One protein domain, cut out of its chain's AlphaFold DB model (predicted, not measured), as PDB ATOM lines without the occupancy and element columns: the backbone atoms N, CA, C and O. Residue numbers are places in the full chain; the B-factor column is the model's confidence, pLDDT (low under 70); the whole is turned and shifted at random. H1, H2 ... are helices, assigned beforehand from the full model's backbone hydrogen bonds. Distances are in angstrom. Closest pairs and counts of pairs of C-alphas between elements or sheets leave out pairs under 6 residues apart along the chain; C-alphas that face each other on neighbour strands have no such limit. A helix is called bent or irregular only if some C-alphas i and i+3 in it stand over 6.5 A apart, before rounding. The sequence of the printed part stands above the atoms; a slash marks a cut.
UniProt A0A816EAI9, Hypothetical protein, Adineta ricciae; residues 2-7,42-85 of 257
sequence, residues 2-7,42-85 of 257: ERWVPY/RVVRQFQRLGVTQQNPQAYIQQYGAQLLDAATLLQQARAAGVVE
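What this domain is: This is residues 2 to 7 and 42 to 85 of the 257 residues of the protein "Hypothetical protein" of Adineta ricciae (UniProt A0A816EAI9). The printed part is a loose, elongated U: residues 42 to 56 make one long leg without a named element, H1 forms the turn at one end, and H2 runs back along the other leg. Residues 2 to 7, a separate short piece, begin between the two legs. There are 50 residues printed, with two named helices, H1 then H2, and no named strand; the class is all helix, though the named elements hold 21 of the 50 residues, under half. The whole is loose, with a radius of gyration of the C-alphas of 13.2 A, and spans 44 by 21 by 16 A.

How they stand to each other: Go past residues 42 to 56 to H1, residues 57 to 67, where residues 61 to 67 stand free. H1 is irregular: C-alphas 63 and 66 are 8.6 A apart. A tight link of 3 residues joins it to H2, residues 71 to 80, and the two helices are apart, with no C-alpha of the one within 8 A of the other. In H2 every O i to N i+4 pair is within hydrogen-bond range; in H1, 5 of 7 are.

Where its parts are: Start at C-alpha 2, at (-5.421, -37.697, -20.513). Then find C-alpha 57 at (3.128, -32.359, -22.300), where H1 begins; it runs 14.0 A to C-alpha 67. H2 runs 14.3 A from C-alpha 71 to C-alpha 80, at (-20.367, -42.744, -32.566).

The domain as a whole: The two C-alphas farthest apart, those of Arg 42 and Gln 58, are 44.2 A apart. Residues 8 to 41 are not printed; C-alphas 7 and 42 stand 23.1 A apart across this cut. The mean pLDDT of the printed part is 71.8, and residues 2 to 7, 43 to 53 and 84 to 85 are under 70.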
ATOM      1  N   GLU A   2      -5.016 -36.333 -20.173       44.97
ATOM      2  CA  GLU A   2      -5.421 -37.697 -20.513       44.97
ATOM      3  C   GLU A   2      -6.857 -37.938 -20.051       44.97
ATOM      4  O   GLU A   2      -7.191 -37.694 -18.889       44.97
ATOM      5  N   ARG A   3      -7.712 -38.418 -20.955       50.00
ATOM      6  CA  ARG A   3      -9.020 -38.977 -20.611       50.00
ATOM      7  C   ARG A   3      -8.968 -40.468 -20.913       50.00
ATOM      8  O   ARG A   3      -9.083 -40.877 -22.063       50.00
ATOM      9  N   TRP A   4      -8.791 -41.271 -19.872       45.50
ATOM     10  CA  TRP A   4      -8.838 -42.723 -19.975       45.50
ATOM     11  C   TRP A   4     -10.290 -43.153 -20.205       45.50
ATOM     12  O   TRP A   4     -11.084 -43.234 -19.268       45.50
ATOM     13  N   VAL A   5     -10.657 -43.390 -21.465       51.09
ATOM     14  CA  VAL A   5     -11.879 -44.128 -21.800       51.09
ATOM     15  C   VAL A   5     -11.512 -45.613 -21.749       51.09
ATOM     16  O   VAL A   5     -10.550 -46.014 -22.406       51.09
ATOM     17  N   PRO A   6     -12.199 -46.444 -20.949       45.41
ATOM     18  CA  PRO A   6     -11.849 -47.851 -20.823       45.41
ATOM     19  C   PRO A   6     -12.157 -48.591 -22.135       45.41
ATOM     20  O   PRO A   6     -13.278 -49.038 -22.354       45.41
ATOM     21  N   TYR A   7     -11.147 -48.742 -22.995       44.53
ATOM     22  CA  TYR A   7     -11.185 -49.579 -24.204       44.53
ATOM     23  C   TYR A   7     -10.732 -51.033 -23.940       44.53
ATOM     24  O   TYR A   7     -10.394 -51.764 -24.865       44.53
ATOM     25  N   ARG A  42     -34.028 -51.824 -17.818       76.69
ATOM     26  CA  ARG A  42     -33.477 -50.533 -18.251       76.69
ATOM     27  C   ARG A  42     -31.956 -50.600 -18.306       76.69
ATOM     28  O   ARG A  42     -31.297 -50.765 -17.282       76.69
ATOM     29  N   VAL A  43     -31.390 -50.421 -19.497       69.88
ATOM     30  CA  VAL A  43     -29.936 -50.320 -19.678       69.88
ATOM     31  C   VAL A  43     -29.518 -48.865 -19.496       69.88
ATOM     32  O   VAL A  43     -29.816 -48.019 -20.334       69.88
ATOM     33  N   VAL A  44     -28.824 -48.570 -18.397       68.12
ATOM     34  CA  VAL A  44     -28.235 -47.249 -18.150       68.12
ATOM     35  C   VAL A  44     -26.727 -47.350 -18.348       68.12
ATOM     36  O   VAL A  44     -26.052 -48.087 -17.630       68.12
ATOM     37  N   ARG A  45     -26.192 -46.624 -19.332       64.38
ATOM     38  CA  ARG A  45     -24.743 -46.462 -19.491       64.38
ATOM     39  C   ARG A  45     -24.287 -45.362 -18.537       64.38
ATOM     40  O   ARG A  45     -24.804 -44.254 -18.601       64.38
ATOM     41  N   GLN A  46     -23.355 -45.680 -17.648       58.22
ATOM     42  CA  GLN A  46     -22.719 -44.701 -16.768       58.22
ATOM     43  C   GLN A  46     -21.260 -44.558 -17.184       58.22
ATOM     44  O   GLN A  46     -20.496 -45.521 -17.091       58.22
ATOM     45  N   PHE A  47     -20.880 -43.369 -17.641       57.81
ATOM     46  CA  PHE A  47     -19.487 -43.024 -17.884       57.81
ATOM     47  C   PHE A  47     -18.932 -42.429 -16.593       57.81
ATOM     48  O   PHE A  47     -19.392 -41.398 -16.115       57.81
ATOM     49  N   GLN A  48     -17.987 -43.123 -15.963       54.44
ATOM     50  CA  GLN A  48     -17.302 -42.581 -14.792       54.44
ATOM     51  C   GLN A  48     -16.097 -41.778 -15.264       54.44
ATOM     52  O   GLN A  48     -15.258 -42.279 -16.013       54.44
ATOM     53  N   ARG A  49     -15.992 -40.529 -14.807       59.22
ATOM     54  CA  ARG A  49     -14.804 -39.707 -15.021       59.22
ATOM     55  C   ARG A  49     -13.696 -40.237 -14.111       59.22
ATOM     56  O   ARG A  49     -13.648 -39.885 -12.938       59.22
ATOM     57  N   LEU A  50     -12.814 -41.079 -14.651       60.22
ATOM     58  CA  LEU A  50     -11.726 -41.764 -13.927       60.22
ATOM     59  C   LEU A  50     -10.596 -40.834 -13.430       60.22
ATOM     60  O   LEU A  50      -9.510 -41.290 -13.092       60.22
ATOM     61  N   GLY A  51     -10.854 -39.531 -13.349       53.88
ATOM     62  CA  GLY A  51      -9.893 -38.521 -12.926       53.88
ATOM     63  C   GLY A  51      -9.194 -37.821 -14.087       53.88
ATOM     64  O   GLY A  51      -9.416 -38.106 -15.264       53.88
ATOM     65  N   VAL A  52      -8.392 -36.827 -13.722       67.38
ATOM     66  CA  VAL A  52      -7.540 -36.060 -14.628       67.38
ATOM     67  C   VAL A  52      -6.172 -36.016 -13.969       67.38
ATOM     68  O   VAL A  52      -6.039 -35.428 -12.896       67.38
ATOM     69  N   THR A  53      -5.171 -36.646 -14.569       68.50
ATOM     70  CA  THR A  53      -3.798 -36.591 -14.056       68.50
ATOM     71  C   THR A  53      -3.047 -35.500 -14.808       68.50
ATOM     72  O   THR A  53      -3.105 -35.437 -16.039       68.50
ATOM     73  N   GLN A  54      -2.370 -34.606 -14.086       71.44
ATOM     74  CA  GLN A  54      -1.471 -33.646 -14.724       71.44
ATOM     75  C   GLN A  54      -0.182 -34.364 -15.134       71.44
ATOM     76  O   GLN A  54       0.445 -35.037 -14.321       71.44
ATOM     77  N   GLN A  55       0.206 -34.211 -16.395       78.88
ATOM     78  CA  GLN A  55       1.461 -34.720 -16.940       78.88
ATOM     79  C   GLN A  55       2.152 -33.626 -17.744       78.88
ATOM     80  O   GLN A  55       1.499 -32.752 -18.319       78.88
ATOM     81  N   ASN A  56       3.483 -33.694 -17.790       84.94
ATOM     82  CA  ASN A  56       4.281 -32.819 -18.633       84.94
ATOM     83  C   ASN A  56       3.976 -33.124 -20.115       84.94
ATOM     84  O   ASN A  56       4.167 -34.267 -20.538       84.94
ATOM     85  N   PRO A  57       3.538 -32.134 -20.916       80.50
ATOM     86  CA  PRO A  57       3.128 -32.359 -22.300       80.50
ATOM     87  C   PRO A  57       4.261 -32.889 -23.188       80.50
ATOM     88  O   PRO A  57       4.003 -33.706 -24.066       80.50
ATOM     89  N   GLN A  58       5.512 -32.485 -22.946       87.12
ATOM     90  CA  GLN A  58       6.661 -32.937 -23.738       87.12
ATOM     91  C   GLN A  58       6.943 -34.425 -23.513       87.12
ATOM     92  O   GLN A  58       7.033 -35.190 -24.471       87.12
ATOM     93  N   ALA A  59       7.004 -34.852 -22.249       85.38
ATOM     94  CA  ALA A  59       7.186 -36.263 -21.900       85.38
ATOM     95  C   ALA A  59       6.023 -37.122 -22.417       85.38
ATOM     96  O   ALA A  59       6.218 -38.238 -22.892       85.38
ATOM     97  N   TYR A  60       4.813 -36.564 -22.378       80.94
ATOM     98  CA  TYR A  60       3.613 -37.246 -22.827       80.94
ATOM     99  C   TYR A  60       3.593 -37.503 -24.339       80.94
ATOM    100  O   TYR A  60       3.332 -38.622 -24.779       80.94
ATOM    101  N   ILE A  61       3.932 -36.487 -25.136       84.88
ATOM    102  CA  ILE A  61       4.040 -36.609 -26.595       84.88
ATOM    103  C   ILE A  61       5.166 -37.578 -26.974       84.88
ATOM    104  O   ILE A  61       4.993 -38.377 -27.888       84.88
ATOM    105  N   GLN A  62       6.294 -37.558 -26.263       90.19
ATOM    106  CA  GLN A  62       7.388 -38.502 -26.516       90.19
ATOM    107  C   GLN A  62       6.972 -39.956 -26.266       90.19
ATOM    108  O   GLN A  62       7.366 -40.843 -27.018       90.19
ATOM    109  N   GLN A  63       6.164 -40.205 -25.233       88.06
ATOM    110  CA  GLN A  63       5.747 -41.555 -24.865       88.06
ATOM    111  C   GLN A  63       4.586 -42.084 -25.724       88.06
ATOM    112  O   GLN A  63       4.579 -43.264 -26.070       88.06
ATOM    113  N   TYR A  64       3.619 -41.230 -26.081       84.38
ATOM    114  CA  TYR A  64       2.356 -41.653 -26.704       84.38
ATOM    115  C   TYR A  64       2.032 -40.963 -28.032       84.38
ATOM    116  O   TYR A  64       0.950 -41.184 -28.564       84.38
ATOM    117  N   GLY A  65       2.927 -40.148 -28.598       83.81
ATOM    118  CA  GLY A  65       2.636 -39.229 -29.710       83.81
ATOM    119  C   GLY A  65       1.894 -39.831 -30.908       83.81
ATOM    120  O   GLY A  65       1.012 -39.181 -31.456       83.81
ATOM    121  N   ALA A  66       2.181 -41.083 -31.275       85.19
ATOM    122  CA  ALA A  66       1.503 -41.777 -32.378       85.19
ATOM    123  C   ALA A  66       0.087 -42.290 -32.035       85.19
ATOM    124  O   ALA A  66      -0.688 -42.615 -32.928       85.19
ATOM    125  N   GLN A  67      -0.241 -42.400 -30.747       82.19
ATOM    126  CA  GLN A  67      -1.520 -42.895 -30.228       82.19
ATOM    127  C   GLN A  67      -2.446 -41.760 -29.766       82.19
ATOM    128  O   GLN A  67      -3.583 -42.018 -29.370       82.19
ATOM    129  N   LEU A  68      -1.978 -40.507 -29.802       80.31
ATOM    130  CA  LEU A  68      -2.783 -39.354 -29.424       80.31
ATOM    131  C   LEU A  68      -3.850 -39.090 -30.482       80.31
ATOM    132  O   LEU A  68      -3.554 -38.799 -31.638       80.31
ATOM    133  N   LEU A  69      -5.106 -39.177 -30.059       81.38
ATOM    134  CA  LEU A  69      -6.231 -38.749 -30.871       81.38
ATOM    135  C   LEU A  69      -6.346 -37.230 -30.811       81.38
ATOM    136  O   LEU A  69      -6.289 -36.634 -29.731       81.38
ATOM    137  N   ASP A  70      -6.567 -36.621 -31.971       81.81
ATOM    138  CA  ASP A  70      -6.965 -35.224 -32.034       81.81
ATOM    139  C   ASP A  70      -8.339 -35.029 -31.368       81.81
ATOM    140  O   ASP A  70      -9.184 -35.932 -31.318       81.81
ATOM    141  N   ALA A  71      -8.567 -33.827 -30.839       74.88
ATOM    142  CA  ALA A  71      -9.784 -33.468 -30.130       74.88
ATOM    143  C   ALA A  71     -11.035 -33.678 -30.999       74.88
ATOM    144  O   ALA A  71     -12.051 -34.177 -30.508       74.88
ATOM    145  N   ALA A  72     -10.957 -33.355 -32.296       78.06
ATOM    146  CA  ALA A  72     -12.064 -33.554 -33.225       78.06
ATOM    147  C   ALA A  72     -12.374 -35.046 -33.429       78.06
ATOM    148  O   ALA A  72     -13.538 -35.459 -33.385       78.06
ATOM    149  N   THR A  73     -11.338 -35.874 -33.584       81.75
ATOM    150  CA  THR A  73     -11.484 -37.323 -33.779       81.75
ATOM    151  C   THR A  73     -12.038 -38.003 -32.530       81.75
ATOM    152  O   THR A  73     -12.907 -38.870 -32.626       81.75
ATOM    153  N   LEU A  74     -11.595 -37.568 -31.346       79.56
ATOM    154  CA  LEU A  74     -12.097 -38.060 -30.065       79.56
ATOM    155  C   LEU A  74     -13.591 -37.758 -29.895       79.56
ATOM    156  O   LEU A  74     -14.354 -38.645 -29.511       79.56
ATOM    157  N   LEU A  75     -14.031 -36.539 -30.221       79.50
ATOM    158  CA  LEU A  75     -15.449 -36.160 -30.182       79.50
ATOM    159  C   LEU A  75     -16.293 -36.988 -31.158       79.50
ATOM    160  O   LEU A  75     -17.388 -37.434 -30.808       79.50
ATOM    161  N   GLN A  76     -15.784 -37.223 -32.369       82.50
ATOM    162  CA  GLN A  76     -16.470 -38.030 -33.376       82.50
ATOM    163  C   GLN A  76     -16.636 -39.485 -32.919       82.50
ATOM    164  O   GLN A  76     -17.736 -40.033 -33.006       82.50
ATOM    165  N   GLN A  77     -15.577 -40.095 -32.379       80.50
ATOM    166  CA  GLN A  77     -15.627 -41.457 -31.842       80.50
ATOM    167  C   GLN A  77     -16.546 -41.560 -30.622       80.50
ATOM    168  O   GLN A  77     -17.334 -42.499 -30.520       80.50
ATOM    169  N   ALA A  78     -16.508 -40.575 -29.724       76.19
ATOM    170  CA  ALA A  78     -17.382 -40.539 -28.558       76.19
ATOM    171  C   ALA A  78     -18.862 -40.437 -28.960       76.19
ATOM    172  O   ALA A  78     -19.699 -41.176 -28.436       76.19
ATOM    173  N   ARG A  79     -19.183 -39.602 -29.957       79.62
ATOM    174  CA  ARG A  79     -20.540 -39.500 -30.509       79.62
ATOM    175  C   ARG A  79     -20.975 -40.804 -31.179       79.62
ATOM    176  O   ARG A  79     -22.088 -41.258 -30.930       79.62
ATOM    177  N   ALA A  80     -20.098 -41.437 -31.961       78.00
ATOM    178  CA  ALA A  80     -20.367 -42.744 -32.566       78.00
ATOM    179  C   ALA A  80     -20.605 -43.842 -31.509       78.00
ATOM    180  O   ALA A  80     -21.429 -44.731 -31.708       78.00
ATOM    181  N   ALA A  81     -19.946 -43.750 -30.351       76.69
ATOM    182  CA  ALA A  81     -20.157 -44.643 -29.213       76.69
ATOM    183  C   ALA A  81     -21.424 -44.323 -28.384       76.69
ATOM    184  O   ALA A  81     -21.753 -45.060 -27.445       76.69
ATOM    185  N   GLY A  82     -22.156 -43.255 -28.724       73.31
ATOM    186  CA  GLY A  82     -23.355 -42.807 -28.012       73.31
ATOM    187  C   GLY A  82     -23.062 -42.083 -26.695       73.31
ATOM    188  O   GLY A  82     -23.909 -42.072 -25.803       73.31
ATOM    189  N   VAL A  83     -21.862 -41.514 -26.543       73.06
ATOM    190  CA  VAL A  83     -21.499 -40.650 -25.413       73.06
ATOM    191  C   VAL A  83     -21.976 -39.230 -25.732       73.06
ATOM    192  O   VAL A  83     -21.432 -38.582 -26.622       73.06
ATOM    193  N   VAL A  84     -23.006 -38.754 -25.028       61.62
ATOM    194  CA  VAL A  84     -23.609 -37.409 -25.208       61.62
ATOM    195  C   VAL A  84     -23.176 -36.455 -24.084       61.62
ATOM    196  O   VAL A  84     -23.862 -35.492 -23.765       61.62
ATOM    197  N   GLU A  85     -22.059 -36.737 -23.417       62.09
ATOM    198  CA  GLU A  85     -21.539 -35.823 -22.401       62.09
ATOM    199  C   GLU A  85     -20.760 -34.670 -23.033       62.09
ATOM    200  O   GLU A  85     -20.176 -34.802 -24.110       62.09
TER     201      GLU A  85